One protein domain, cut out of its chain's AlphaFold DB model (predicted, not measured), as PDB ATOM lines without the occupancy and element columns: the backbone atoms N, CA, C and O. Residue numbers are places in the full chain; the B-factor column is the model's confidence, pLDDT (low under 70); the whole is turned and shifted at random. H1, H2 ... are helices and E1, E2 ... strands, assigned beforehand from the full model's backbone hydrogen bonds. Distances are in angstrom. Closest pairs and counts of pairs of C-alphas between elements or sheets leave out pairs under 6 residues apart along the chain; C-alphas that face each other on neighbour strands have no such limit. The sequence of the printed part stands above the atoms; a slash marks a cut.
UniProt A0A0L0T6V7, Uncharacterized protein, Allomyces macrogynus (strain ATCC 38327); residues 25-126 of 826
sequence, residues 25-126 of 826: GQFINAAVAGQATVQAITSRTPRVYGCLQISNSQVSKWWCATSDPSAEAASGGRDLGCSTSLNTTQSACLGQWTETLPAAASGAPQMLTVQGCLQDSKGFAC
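Overview. This is residues 25 to 126 of the 826 residues of an uncharacterized protein of Allomyces macrogynus (strain ATCC 38327) (UniProt A0A0L0T6V7). Two long strands, E1 and E4, run side by side through the middle of a twisted sheet and both bend sharply; E2 lines E1, while E3 and E5 line different parts of E4. The short helix H2 covers part of this sheet, H1 and H3 only graze it, and the loops around Thr 89 and Ser 106 extend from opposite ends. The printed part has 102 residues and is of mixed class, helices and strands, with three named helices and five named strands that follow one another along the chain as H1, H2, E1, E2, then H3, then E3, E4 and E5; the neighbour pairs of the branched sheet, E1 and E2, E1 and E4, E3 and E4, and E4 and E5, are antiparallel. It is compact, with a radius of gyration of the C-alphas of 12.9 A and spans of 41 by 31 by 21 A.

Arrangement. H1, residues 30 to 33, and H2, residues 35 to 42, are close but not clearly touching, the closest C-alphas being those of Ala 30 and Val 38, 6.2 A apart. E1, residues 47 to 55, forms an antiparallel hairpin with E2, residues 60 to 64; N 52 and O 63 are within hydrogen-bond range at 2.8 A. H3, residues 69 to 74, comes closest to E2 at the C-alphas of Glu 72 and Trp 63, 6.6 A apart. E3, residues 96 to 101, E4, residues 110 to 120, and E5, residues 123 to 125, form a meander, each strand the antiparallel neighbour of the one before. N 99 and O 112 are 2.8 A apart, and N 120 and O 123 2.9 A. E1 is antiparallel to E4, with N 53 and O 113 at 2.8 A. On the other side of E4 from E1 lie E3, beside residues 110 to 115, and E5, beside residues 117 to 120. E1 bends by 95 degrees at residue 50 and E4 by 107 degrees at residue 116. H2 is on the sheet at a height of 8.1 A, only just over E4 with 3 C-alphas, and runs along the strands at 18 degrees to E4 on the local plane. H1 and H3 only graze the sheet. Each O i to N i+4 pair in H2 and H3 is within hydrogen-bond range; H1 is too short for such a pair.

Along the chain. H1 begins at C-alpha 30, (144.578, 184.016, 247.256). H2 is 10.5 A long, E1 19.5 A, E2 13.9 A, E3 16.0 A and E4 19.6 A. E5 ends at C-alpha 125, (152.383, 161.503, 247.521).

Size, cuts and confidence. The C-alphas of Thr 89 and Ser 106 are the two farthest apart, 41.1 A. The printed part has no cut. The link from H3 to E3 is long, 21 residues. The mean pLDDT of the printed part is 74.0; it is under 70 at residues 80 to 97, 103 to 107 and 117 to 126.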
ATOM      1  N   GLY A  25     145.037 176.954 243.013       91.06
ATOM      2  CA  GLY A  25     144.473 178.255 242.634       91.06
ATOM      3  C   GLY A  25     142.983 178.284 242.275       91.06
ATOM      4  O   GLY A  25     142.485 179.367 241.982       91.06
ATOM      5  N   GLN A  26     142.269 177.151 242.277       91.75
ATOM      6  CA  GLN A  26     140.816 177.123 242.053       91.75
ATOM      7  C   GLN A  26     140.001 177.176 243.352       91.75
ATOM      8  O   GLN A  26     138.913 177.741 243.333       91.75
ATOM      9  N   PHE A  27     140.511 176.625 244.462       90.88
ATOM     10  CA  PHE A  27     139.760 176.499 245.723       90.88
ATOM     11  C   PHE A  27     140.392 177.230 246.922       90.88
ATOM     12  O   PHE A  27     139.711 177.474 247.917       90.88
ATOM     13  N   ILE A  28     141.670 177.626 246.846       91.25
ATOM     14  CA  ILE A  28     142.332 178.417 247.895       91.25
ATOM     15  C   ILE A  28     142.126 179.908 247.623       91.25
ATOM     16  O   ILE A  28     142.463 180.418 246.553       91.25
ATOM     17  N   ASN A  29     141.647 180.648 248.624       91.50
ATOM     18  CA  ASN A  29     141.477 182.093 248.501       91.50
ATOM     19  C   ASN A  29     142.834 182.825 248.539       91.50
ATOM     20  O   ASN A  29     143.424 183.010 249.606       91.50
ATOM     21  N   ALA A  30     143.306 183.301 247.385       89.75
ATOM     22  CA  ALA A  30     144.578 184.016 247.256       89.75
ATOM     23  C   ALA A  30     144.650 185.355 248.023       89.75
ATOM     24  O   ALA A  30     145.754 185.815 248.309       89.75
ATOM     25  N   ALA A  31     143.517 185.967 248.391       88.19
ATOM     26  CA  ALA A  31     143.488 187.176 249.221       88.19
ATOM     27  C   ALA A  31     143.635 186.880 250.727       88.19
ATOM     28  O   ALA A  31     144.008 187.776 251.479       88.19
ATOM     29  N   VAL A  32     143.389 185.637 251.168       87.19
ATOM     30  CA  VAL A  32     143.596 185.201 252.564       87.19
ATOM     31  C   VAL A  32     144.905 184.426 252.724       87.19
ATOM     32  O   VAL A  32     145.675 184.698 253.639       87.19
ATOM     33  N   ALA A  33     145.192 183.485 251.820       84.62
ATOM     34  CA  ALA A  33     146.433 182.708 251.835       84.62
ATOM     35  C   ALA A  33     147.650 183.498 251.318       84.62
ATOM     36  O   ALA A  33     148.789 183.140 251.614       84.62
ATOM     37  N   GLY A  34     147.425 184.554 250.531       88.00
ATOM     38  CA  GLY A  34     148.453 185.282 249.787       88.00
ATOM     39  C   GLY A  34     148.750 184.644 248.423       88.00
ATOM     40  O   GLY A  34     148.959 183.437 248.306       88.00
ATOM     41  N   GLN A  35     148.812 185.466 247.372       88.25
ATOM     42  CA  GLN A  35     149.005 185.001 245.989       88.25
ATOM     43  C   GLN A  35     150.314 184.215 245.796       88.25
ATOM     44  O   GLN A  35     150.315 183.187 245.118       88.25
ATOM     45  N   ALA A  36     151.406 184.646 246.438       84.81
ATOM     46  CA  ALA A  36     152.691 183.945 246.402       84.81
ATOM     47  C   ALA A  36     152.610 182.537 247.023       84.81
ATOM     48  O   ALA A  36     153.227 181.605 246.514       84.81
ATOM     49  N   THR A  37     151.805 182.356 248.074       84.06
ATOM     50  CA  THR A  37     151.553 181.053 248.706       84.06
ATOM     51  C   THR A  37     150.823 180.118 247.747       84.06
ATOM     52  O   THR A  37     151.260 178.993 247.520       84.06
ATOM     53  N   VAL A  38     149.743 180.599 247.120       89.25
ATOM     54  CA  VAL A  38     148.966 179.821 246.141       89.25
ATOM     55  C   VAL A  38     149.835 179.425 244.942       89.25
ATOM     56  O   VAL A  38     149.763 178.284 244.485       89.25
ATOM     57  N   GLN A  39     150.714 180.318 244.474       88.31
ATOM     58  CA  GLN A  39     151.699 180.013 243.432       88.31
ATOM     59  C   GLN A  39     152.737 178.974 243.887       88.31
ATOM     60  O   GLN A  39     153.010 178.045 243.133       88.31
ATOM     61  N   ALA A  40     153.270 179.079 245.110       83.38
ATOM     62  CA  ALA A  40     154.247 178.133 245.661       83.38
ATOM     63  C   ALA A  40     153.671 176.722 245.889       83.38
ATOM     64  O   ALA A  40     154.389 175.735 245.745       83.38
ATOM     65  N   ILE A  41     152.377 176.612 246.210       84.69
ATOM     66  CA  ILE A  41     151.678 175.322 246.269       84.69
ATOM     67  C   ILE A  41     151.443 174.804 244.839       84.69
ATOM     68  O   ILE A  41     151.783 173.663 244.542       84.69
ATOM     69  N   THR A  42     150.945 175.646 243.924       88.50
ATOM     70  CA  THR A  42     150.650 175.258 242.525       88.50
ATOM     71  C   THR A  42     151.893 174.806 241.748       88.50
ATOM     72  O   THR A  42     151.799 173.891 240.935       88.50
ATOM     73  N   SER A  43     153.066 175.396 242.002       82.69
ATOM     74  CA  SER A  43     154.327 174.992 241.358       82.69
ATOM     75  C   SER A  43     154.904 173.677 241.895       82.69
ATOM     76  O   SER A  43     155.704 173.042 241.210       82.69
ATOM     77  N   ARG A  44     154.488 173.250 243.096       78.94
ATOM     78  CA  ARG A  44     154.832 171.951 243.695       78.94
ATOM     79  C   ARG A  44     153.829 170.857 243.329       78.94
ATOM     80  O   ARG A  44     154.238 169.732 243.072       78.94
ATOM     81  N   THR A  45     152.535 171.182 243.303       81.56
ATOM     82  CA  THR A  45     151.447 170.219 243.093       81.56
ATOM     83  C   THR A  45     150.367 170.776 242.144       81.56
ATOM     84  O   THR A  45     149.576 171.634 242.543       81.56
ATOM     85  N   PRO A  46     150.265 170.303 240.883       82.88
ATOM     86  CA  PRO A  46     149.172 170.681 239.984       82.88
ATOM     87  C   PRO A  46     147.770 170.288 240.478       82.88
ATOM     88  O   PRO A  46     146.808 170.904 240.019       82.88
ATOM     89  N   ARG A  47     147.618 169.299 241.379       87.06
ATOM     90  CA  ARG A  47     146.313 168.903 241.954       87.06
ATOM     91  C   ARG A  47     146.395 168.451 243.416       87.06
ATOM     92  O   ARG A  47     147.303 167.721 243.799       87.06
ATOM     93  N   VAL A  48     145.408 168.854 244.215       84.75
ATOM     94  CA  VAL A  48     145.195 168.447 245.613       84.75
ATOM     95  C   VAL A  48     143.993 167.505 245.686       84.75
ATOM     96  O   VAL A  48     142.937 167.812 245.134       84.75
ATOM     97  N   TYR A  49     144.145 166.386 246.393       82.50
ATOM     98  CA  TYR A  49     143.117 165.366 246.619       82.50
ATOM     99  C   TYR A  49     142.859 165.247 248.126       82.50
ATOM    100  O   TYR A  49     143.352 164.334 248.792       82.50
ATOM    101  N   GLY A  50     142.149 166.227 248.693       85.38
ATOM    102  CA  GLY A  50     141.873 166.288 250.129       85.38
ATOM    103  C   GLY A  50     141.775 167.703 250.684       85.38
ATOM    104  O   GLY A  50     141.350 168.633 249.997       85.38
ATOM    105  N   CYS A  51     142.167 167.843 251.945       83.75
ATOM    106  CA  CYS A  51     142.115 169.081 252.705       83.75
ATOM    107  C   CYS A  51     143.498 169.686 252.938       83.75
ATOM    108  O   CYS A  51     144.461 168.981 253.242       83.75
ATOM    109  N   LEU A  52     143.568 171.011 252.846       87.81
ATOM    110  CA  LEU A  52     144.791 171.792 252.935       87.81
ATOM    111  C   LEU A  52     144.674 172.851 254.033       87.81
ATOM    112  O   LEU A  52     143.876 173.781 253.923       87.81
ATOM    113  N   GLN A  53     145.488 172.728 255.072       89.00
ATOM    114  CA  GLN A  53     145.708 173.755 256.081       89.00
ATOM    115  C   GLN A  53     146.897 174.620 255.667       89.00
ATOM    116  O   GLN A  53     147.995 174.109 255.441       89.00
ATOM    117  N   ILE A  54     146.701 175.935 255.632       87.88
ATOM    118  CA  ILE A  54     147.801 176.898 255.563       87.88
ATOM    119  C   ILE A  54     147.834 177.631 256.899       87.88
ATOM    120  O   ILE A  54     146.873 178.306 257.279       87.88
ATOM    121  N   SER A  55     148.945 177.479 257.615       84.56
ATOM    122  CA  SER A  55     149.204 178.124 258.896       84.56
ATOM    123  C   SER A  55     150.407 179.053 258.763       84.56
ATOM    124  O   SER A  55     151.534 178.621 258.518       84.56
ATOM    125  N   ASN A  56     150.167 180.349 258.938       82.62
ATOM    126  CA  ASN A  56     151.209 181.359 259.100       82.62
ATOM    127  C   ASN A  56     151.202 181.889 260.548       82.62
ATOM    128  O   ASN A  56     150.450 181.406 261.394       82.62
ATOM    129  N   SER A  57     152.044 182.876 260.857       75.69
ATOM    130  CA  SER A  57     152.185 183.433 262.212       75.69
ATOM    131  C   SER A  57     150.981 184.243 262.724       75.69
ATOM    132  O   SER A  57     151.019 184.715 263.859       75.69
ATOM    133  N   GLN A  58     149.932 184.427 261.916       72.00
ATOM    134  CA  GLN A  58     148.740 185.216 262.253       72.00
ATOM    135  C   GLN A  58     147.425 184.444 262.074       72.00
ATOM    136  O   GLN A  58     146.466 184.713 262.794       72.00
ATOM    137  N   VAL A  59     147.355 183.507 261.123       72.06
ATOM    138  CA  VAL A  59     146.130 182.768 260.792       72.06
ATOM    139  C   VAL A  59     146.445 181.317 260.434       72.06
ATOM    140  O   VAL A  59     147.415 181.026 259.734       72.06
ATOM    141  N   SER A  60     145.574 180.409 260.872       84.44
ATOM    142  CA  SER A  60     145.529 179.012 260.447       84.44
ATOM    143  C   SER A  60     144.167 178.741 259.817       84.44
ATOM    144  O   SER A  60     143.161 178.771 260.521       84.44
ATOM    145  N   LYS A  61     144.135 178.471 258.511       87.81
ATOM    146  CA  LYS A  61     142.899 178.236 257.751       87.81
ATOM    147  C   LYS A  61     142.961 176.931 256.972       87.81
ATOM    148  O   LYS A  61     144.023 176.558 256.479       87.81
ATOM    149  N   TRP A  62     141.811 176.282 256.831       86.75
ATOM    150  CA  TRP A  62     141.612 175.072 256.038       86.75
ATOM    151  C   TRP A  62     140.800 175.349 254.773       86.75
ATOM    152  O   TRP A  62     139.798 176.064 254.825       86.75
ATOM    153  N   TRP A  63     141.197 174.721 253.668       88.50
ATOM    154  CA  TRP A  63     140.456 174.668 252.409       88.50
ATOM    155  C   TRP A  63     140.326 173.221 251.926       88.50
ATOM    156  O   TRP A  63     141.290 172.453 251.951       88.50
ATOM    157  N   CYS A  64     139.142 172.858 251.455       86.19
ATOM    158  CA  CYS A  64     138.816 171.552 250.897       86.19
ATOM    159  C   CYS A  64     138.880 171.558 249.361       86.19
ATOM    160  O   CYS A  64     138.245 172.395 248.725       86.19
ATOM    161  N   ALA A  65     139.538 170.578 248.738       84.50
ATOM    162  CA  ALA A  65     139.411 170.349 247.296       84.50
ATOM    163  C   ALA A  65     138.049 169.690 246.977       84.50
ATOM    164  O   ALA A  65     137.977 168.480 246.769       84.50
ATOM    165  N   THR A  66     136.956 170.463 247.021       83.38
ATOM    166  CA  THR A  66     135.571 169.980 246.847       83.38
ATOM    167  C   THR A  66     135.086 169.987 245.400       83.38
ATOM    168  O   THR A  66     135.672 170.629 244.539       83.38
ATOM    169  N   SER A  67     133.934 169.363 245.143       73.75
ATOM    170  CA  SER A  67     133.210 169.501 243.870       73.75
ATOM    171  C   SER A  67     132.639 170.909 243.590       73.75
ATOM    172  O   SER A  67     132.036 171.108 242.539       73.75
ATOM    173  N   ASP A  68     132.788 171.877 244.504       83.69
ATOM    174  CA  ASP A  68     132.535 173.306 244.255       83.69
ATOM    175  C   ASP A  68     133.741 174.146 244.727       83.69
ATOM    176  O   ASP A  68     133.727 174.715 245.829       83.69
ATOM    177  N   PRO A  69     134.799 174.251 243.895       83.06
ATOM    178  CA  PRO A  69     135.951 175.100 244.189       83.06
ATOM    179  C   PRO A  69     135.574 176.568 244.421       83.06
ATOM    180  O   PRO A  69     136.249 177.261 245.181       83.06
ATOM    181  N   SER A  70     134.504 177.053 243.783       84.19
ATOM    182  CA  SER A  70     134.135 178.470 243.801       84.19
ATOM    183  C   SER A  70     133.566 178.897 245.155       84.19
ATOM    184  O   SER A  70     133.964 179.936 245.686       84.19
ATOM    185  N   ALA A  71     132.719 178.062 245.763       81.25
ATOM    186  CA  ALA A  71     132.212 178.275 247.113       81.25
ATOM    187  C   ALA A  71     133.326 178.159 248.168       81.25
ATOM    188  O   ALA A  71     133.376 178.961 249.104       81.25
ATOM    189  N   GLU A  72     134.256 177.214 248.003       81.75
ATOM    190  CA  GLU A  72     135.380 177.065 248.933       81.75
ATOM    191  C   GLU A  72     136.351 178.254 248.848       81.75
ATOM    192  O   GLU A  72     136.737 178.808 249.880       81.75
ATOM    193  N   ALA A  73     136.672 178.731 247.640       84.19
ATOM    194  CA  ALA A  73     137.455 179.951 247.457       84.19
ATOM    195  C   ALA A  73     136.730 181.179 248.042       84.19
ATOM    196  O   ALA A  73     137.352 182.005 248.713       84.19
ATOM    197  N   ALA A  74     135.409 181.287 247.869       82.50
ATOM    198  CA  ALA A  74     134.609 182.365 248.451       82.50
ATOM    199  C   ALA A  74     134.539 182.322 249.994       82.50
ATOM    200  O   ALA A  74     134.352 183.366 250.617       82.50
ATOM    201  N   SER A  75     134.733 181.154 250.623       80.12
ATOM    202  CA  SER A  75     134.640 180.986 252.086       80.12
ATOM    203  C   SER A  75     135.695 181.760 252.891       80.12
ATOM    204  O   SER A  75     135.505 182.004 254.081       80.12
ATOM    205  N   GLY A  76     136.830 182.107 252.270       82.69
ATOM    206  CA  GLY A  76     137.996 182.663 252.969       82.69
ATOM    207  C   GLY A  76     138.769 181.648 253.829       82.69
ATOM    208  O   GLY A  76     139.722 182.032 254.503       82.69
ATOM    209  N   GLY A  77     138.400 180.365 253.787       81.06
ATOM    210  CA  GLY A  77     139.019 179.293 254.566       81.06
ATOM    211  C   GLY A  77     138.424 179.139 255.971       81.06
ATOM    212  O   GLY A  77     138.056 180.109 256.644       81.06
ATOM    213  N   ARG A  78     138.347 177.892 256.434       81.88
ATOM    214  CA  ARG A  78     137.713 177.485 257.699       81.88
ATOM    215  C   ARG A  78     138.712 177.543 258.858       81.88
ATOM    216  O   ARG A  78     139.852 177.121 258.702       81.88
ATOM    217  N   ASP A  79     138.292 178.036 260.022       71.19
ATOM    218  CA  ASP A  79     139.137 178.076 261.235       71.19
ATOM    219  C   ASP A  79     139.249 176.709 261.927       71.19
ATOM    220  O   ASP A  79     140.239 176.415 262.595       71.19
ATOM    221  N   LEU A  80     138.241 175.856 261.738       60.12
ATOM    222  CA  LEU A  80     138.256 174.455 262.147       60.12
ATOM    223  C   LEU A  80     138.634 173.569 260.959       60.12
ATOM    224  O   LEU A  80     138.324 173.887 259.809       60.12
ATOM    225  N   GLY A  81     139.298 172.452 261.260       60.66
ATOM    226  CA  GLY A  81     139.694 171.466 260.262       60.66
ATOM    227  C   GLY A  81     138.518 170.819 259.544       60.66
ATOM    228  O   GLY A  81     137.367 170.884 259.984       60.66
ATOM    229  N   CYS A  82     138.832 170.136 258.448       62.44
ATOM    230  CA  CYS A  82     137.920 169.155 257.879       62.44
ATOM    231  C   CYS A  82     137.554 168.135 258.958       62.44
ATOM    232  O   CYS A  82     138.424 167.693 259.712       62.44
ATOM    233  N   SER A  83     136.272 167.775 259.067       51.97
ATOM    234  CA  SER A  83     135.893 166.713 259.998       51.97
ATOM    235  C   SER A  83     136.596 165.418 259.596       51.97
ATOM    236  O   SER A  83     136.760 165.124 258.412       51.97
ATOM    237  N   THR A  84     137.007 164.626 260.586       44.97
ATOM    238  CA  THR A  84     137.678 163.336 260.357       44.97
ATOM    239  C   THR A  84     136.802 162.347 259.582       44.97
ATOM    240  O   THR A  84     137.317 161.419 258.967       44.97
ATOM    241  N   SER A  85     135.489 162.590 259.527       46.19
ATOM    242  CA  SER A  85     134.578 162.072 258.506       46.19
ATOM    243  C   SER A  85     134.773 162.763 257.143       46.19
ATOM    244  O   SER A  85     133.837 163.346 256.588       46.19
ATOM    245  N   LEU A  86     135.974 162.645 256.565       51.81
ATOM    246  CA  LEU A  86     136.156 162.798 255.122       51.81
ATOM    247  C   LEU A  86     135.400 161.651 254.444       51.81
ATOM    248  O   LEU A  86     135.920 160.548 254.303       51.81
ATOM    249  N   ASN A  87     134.145 161.901 254.064       42.12
ATOM    250  CA  ASN A  87     133.240 160.889 253.510       42.12
ATOM    251  C   ASN A  87     133.538 160.572 252.029       42.12
ATOM    252  O   ASN A  87     132.645 160.492 251.186       42.12
ATOM    253  N   THR A  88     134.819 160.424 251.707       45.22
ATOM    254  CA  THR A  88     135.302 159.779 250.493       45.22
ATOM    255  C   THR A  88     135.457 158.292 250.755       45.22
ATOM    256  O   THR A  88     136.222 157.884 251.624       45.22
ATOM    257  N   THR A  89     134.831 157.467 249.918       43.31
ATOM    258  CA  THR A  89     135.036 156.007 249.886       43.31
ATOM    259  C   THR A  89     136.470 155.593 249.505       43.31
ATOM    260  O   THR A  89     136.812 154.417 249.571       43.31
ATOM    261  N   GLN A  90     137.329 156.554 249.148       45.56
ATOM    262  CA  GLN A  90     138.775 156.394 248.995       45.56
ATOM    263  C   GLN A  90     139.485 156.524 250.360       45.56
ATOM    264  O   GLN A  90     139.982 157.588 250.724       45.56
ATOM    265  N   SER A  91     139.591 155.428 251.111       41.75
ATOM    266  CA  SER A  91     140.274 155.373 252.419       41.75
ATOM    267  C   SER A  91     141.816 155.437 252.358       41.75
ATOM    268  O   SER A  91     142.482 155.303 253.383       41.75
ATOM    269  N   ALA A  92     142.403 155.666 251.177       40.66
ATOM    270  CA  ALA A  92     143.852 155.641 250.941       40.66
ATOM    271  C   ALA A  92     144.618 156.892 251.429       40.66
ATOM    272  O   ALA A  92     145.829 156.826 251.619       40.66
ATOM    273  N   CYS A  93     143.940 158.026 251.646       49.50
ATOM    274  CA  CYS A  93     144.573 159.325 251.937       49.50
ATOM    275  C   CYS A  93     144.479 159.756 253.421       49.50
ATOM    276  O   CYS A  93     144.359 160.943 253.716       49.50
ATOM    277  N   LEU A  94     144.523 158.809 254.368       52.31
ATOM    278  CA  LEU A  94     144.421 159.090 255.816       52.31
ATOM    279  C   LEU A  94     145.720 159.620 256.462       52.31
ATOM    280  O   LEU A  94     145.725 159.962 257.645       52.31
ATOM    281  N   GLY A  95     146.823 159.698 255.714       55.53
ATOM    282  CA  GLY A  95     148.075 160.277 256.193       55.53
ATOM    283  C   GLY A  95     148.005 161.802 256.265       55.53
ATOM    284  O   GLY A  95     147.989 162.467 255.231       55.53
ATOM    285  N   GLN A  96     148.033 162.368 257.474       66.19
ATOM    286  CA  GLN A  96     148.381 163.779 257.641       66.19
ATOM    287  C   GLN A  96     149.897 163.949 257.494       66.19
ATOM    288  O   GLN A  96     150.670 163.259 258.162       66.19
ATOM    289  N   TRP A  97     150.323 164.912 256.680       68.25
ATOM    290  CA  TRP A  97     151.710 165.388 256.650       68.25
ATOM    291  C   TRP A  97     151.783 166.907 256.777       68.25
ATOM    292  O   TRP A  97     150.804 167.613 256.526       68.25
ATOM    293  N   THR A  98     152.953 167.400 257.173       75.69
ATOM    294  CA  THR A  98     153.236 168.826 257.336       75.69
ATOM    295  C   THR A  98     154.567 169.147 256.668       75.69
ATOM    296  O   THR A  98     155.580 168.521 256.970       75.69
ATOM    297  N   GLU A  99     154.567 170.134 255.775       76.12
ATOM    298  CA  GLU A  99     155.756 170.696 255.139       76.12
ATOM    299  C   GLU A  99     155.868 172.190 255.471       76.12
ATOM    300  O   GLU A  99     154.881 172.923 255.454       76.12
ATOM    301  N   THR A 100     157.082 172.674 255.731       79.19
ATOM    302  CA  THR A 100     157.344 174.115 255.823       79.19
ATOM    303  C   THR A 100     157.692 174.648 254.437       79.19
ATOM    304  O   THR A 100     158.766 174.362 253.906       79.19
ATOM    305  N   LEU A 101     156.808 175.458 253.854       78.19
ATOM    306  CA  LEU A 101     157.127 176.202 252.642       78.19
ATOM    307  C   LEU A 101     158.159 177.295 252.976       78.19
ATOM    308  O   LEU A 101     157.965 178.043 253.946       78.19
ATOM    309  N   PRO A 102     159.248 177.421 252.190       73.00
ATOM    310  CA  PRO A 102     160.201 178.504 252.371       73.00
ATOM    311  C   PRO A 102     159.495 179.846 252.177       73.00
ATOM    312  O   PRO A 102     158.586 179.972 251.353       73.00
ATOM    313  N   ALA A 103     159.919 180.851 252.938       67.69
ATOM    314  CA  ALA A 103     159.363 182.189 252.843       67.69
ATOM    315  C   ALA A 103     159.445 182.721 251.401       67.69
ATOM    316  O   ALA A 103     160.530 182.832 250.827       67.69
ATOM    317  N   ALA A 104     158.299 183.117 250.838       61.97
ATOM    318  CA  ALA A 104     158.295 184.073 249.734       61.97
ATOM    319  C   ALA A 104     159.004 185.360 250.198       61.97
ATOM    320  O   ALA A 104     158.958 185.680 251.386       61.97
ATOM    321  N   ALA A 105     159.646 186.089 249.279       53.44
ATOM    322  CA  ALA A 105     160.761 187.019 249.537       53.44
ATOM    323  C   ALA A 105     160.522 188.236 250.477       53.44
ATOM    324  O   ALA A 105     161.386 189.103 250.582       53.44
ATOM    325  N   SER A 106     159.379 188.317 251.158       50.50
ATOM    326  CA  SER A 106     159.020 189.341 252.149       50.50
ATOM    327  C   SER A 106     158.242 188.804 253.368       50.50
ATOM    328  O   SER A 106     157.760 189.600 254.172       50.50
ATOM    329  N   GLY A 107     158.079 187.482 253.514       64.81
ATOM    330  CA  GLY A 107     157.209 186.864 254.524       64.81
ATOM    331  C   GLY A 107     157.923 186.015 255.583       64.81
ATOM    332  O   GLY A 107     159.110 185.715 255.487       64.81
ATOM    333  N   ALA A 108     157.162 185.576 256.588       74.12
ATOM    334  CA  ALA A 108     157.558 184.475 257.467       74.12
ATOM    335  C   ALA A 108     157.442 183.119 256.727       74.12
ATOM    336  O   ALA A 108     156.638 183.012 255.793       74.12
ATOM    337  N   PRO A 109     158.195 182.072 257.126       77.00
ATOM    338  CA  PRO A 109     157.962 180.716 256.628       77.00
ATOM    339  C   PRO A 109     156.537 180.264 256.967       77.00
ATOM    340  O   PRO A 109     156.009 180.600 258.030       77.00
ATOM    341  N   GLN A 110     155.913 179.504 256.067       79.88
ATOM    342  CA  GLN A 110     154.530 179.047 256.231       79.88
ATOM    343  C   GLN A 110     154.484 177.536 256.417       79.88
ATOM    344  O   GLN A 110     155.167 176.793 255.716       79.88
ATOM    345  N   MET A 111     153.658 177.085 257.353       82.00
ATOM    346  CA  MET A 111     153.437 175.674 257.631       82.00
ATOM    347  C   MET A 111     152.226 175.196 256.828       82.00
ATOM    348  O   MET A 111     151.108 175.681 257.014       82.00
ATOM    349  N   LEU A 112     152.464 174.263 255.912       81.25
ATOM    350  CA  LEU A 112     151.461 173.630 255.070       81.25
ATOM    351  C   LEU A 112     151.173 172.237 255.631       81.25
ATOM    352  O   LEU A 112     152.009 171.343 255.516       81.25
ATOM    353  N   THR A 113     150.002 172.036 256.225       79.25
ATOM    354  CA  THR A 113     149.553 170.704 256.657       79.25
ATOM    355  C   THR A 113     148.507 170.202 255.671       79.25
ATOM    356  O   THR A 113     147.562 170.914 255.349       79.25
ATOM    357  N   VAL A 114     148.654 168.975 255.178       75.88
ATOM    358  CA  VAL A 114     147.683 168.357 254.262       75.88
ATOM    359  C   VAL A 114     147.098 167.121 254.927       75.88
ATOM    360  O   VAL A 114     147.837 166.292 255.458       75.88
ATOM    361  N   GLN A 115     145.776 167.001 254.877       71.88
ATOM    362  CA  GLN A 115     145.018 165.793 255.195       71.88
ATOM    363  C   GLN A 115     144.423 165.292 253.881       71.88
ATOM    364  O   GLN A 115     143.344 165.719 253.462       71.88
ATOM    365  N   GLY A 116     145.196 164.482 253.165       70.88
ATOM    366  CA  GLY A 116     144.911 164.143 251.780       70.88
ATOM    367  C   GLY A 116     146.164 163.758 251.006       70.88
ATOM    368  O   GLY A 116     147.262 163.693 251.554       70.88
ATOM    369  N   CYS A 117     145.988 163.555 249.708       67.69
ATOM    370  CA  CYS A 117     147.057 163.218 248.781       67.69
ATOM    371  C   CYS A 117     147.392 164.414 247.871       67.69
ATOM    372  O   CYS A 117     146.497 165.132 247.414       67.69
ATOM    373  N   LEU A 118     148.677 164.631 247.579       66.94
ATOM    374  CA  LEU A 118     149.119 165.573 246.541       66.94
ATOM    375  C   LEU A 118     149.518 164.810 245.277       66.94
ATOM    376  O   LEU A 118     150.032 163.697 245.371       66.94
ATOM    377  N   GLN A 119     149.300 165.410 244.107       66.56
ATOM    378  CA  GLN A 119     149.799 164.895 242.833       66.56
ATOM    379  C   GLN A 119     150.824 165.876 242.264       66.56
ATOM    380  O   GLN A 119     150.478 167.005 241.913       66.56
ATOM    381  N   ASP A 120     152.072 165.426 242.143       64.38
ATOM    382  CA  ASP A 120     153.170 166.149 241.501       64.38
ATOM    383  C   ASP A 120     153.540 165.532 240.136       64.38
ATOM    384  O   ASP A 120     152.974 164.526 239.705       64.38
ATOM    385  N   SER A 121     154.494 166.144 239.427       55.50
ATOM    386  CA  SER A 121     154.929 165.715 238.086       55.50
ATOM    387  C   SER A 121     155.570 164.323 238.029       55.50
ATOM    388  O   SER A 121     155.828 163.816 236.940       55.50
ATOM    389  N   LYS A 122     155.827 163.697 239.182       53.12
ATOM    390  CA  LYS A 122     156.361 162.342 239.322       53.12
ATOM    391  C   LYS A 122     155.322 161.353 239.874       53.12
ATOM    392  O   LYS A 122     155.712 160.220 240.135       53.12
ATOM    393  N   GLY A 123     154.075 161.757 240.147       63.91
ATOM    394  CA  GLY A 123     153.023 160.891 240.708       63.91
ATOM    395  C   GLY A 123     152.384 161.407 242.005       63.91
ATOM    396  O   GLY A 123     152.493 162.581 242.351       63.91
ATOM    397  N   PHE A 124     151.693 160.520 242.725       58.94
ATOM    398  CA  PHE A 124     151.025 160.844 243.992       58.94
ATOM    399  C   PHE A 124     151.984 160.792 245.191       58.94
ATOM    400  O   PHE A 124     153.002 160.101 245.166       58.94
ATOM    401  N   ALA A 125     151.665 161.531 246.252       57.16
ATOM    402  CA  ALA A 125     152.383 161.503 247.521       57.16
ATOM    403  C   ALA A 125     151.400 161.637 248.701       57.16
ATOM    404  O   ALA A 125     150.545 162.526 248.711       57.16
ATOM    405  N   CYS A 126     151.502 160.699 249.653       56.31
ATOM    406  CA  CYS A 126     150.418 160.359 250.588       56.31
ATOM    407  C   CYS A 126     150.907 159.934 251.995       56.31
ATOM    408  O   CYS A 126     150.300 159.066 252.622       56.31
TER     409      CYS A 126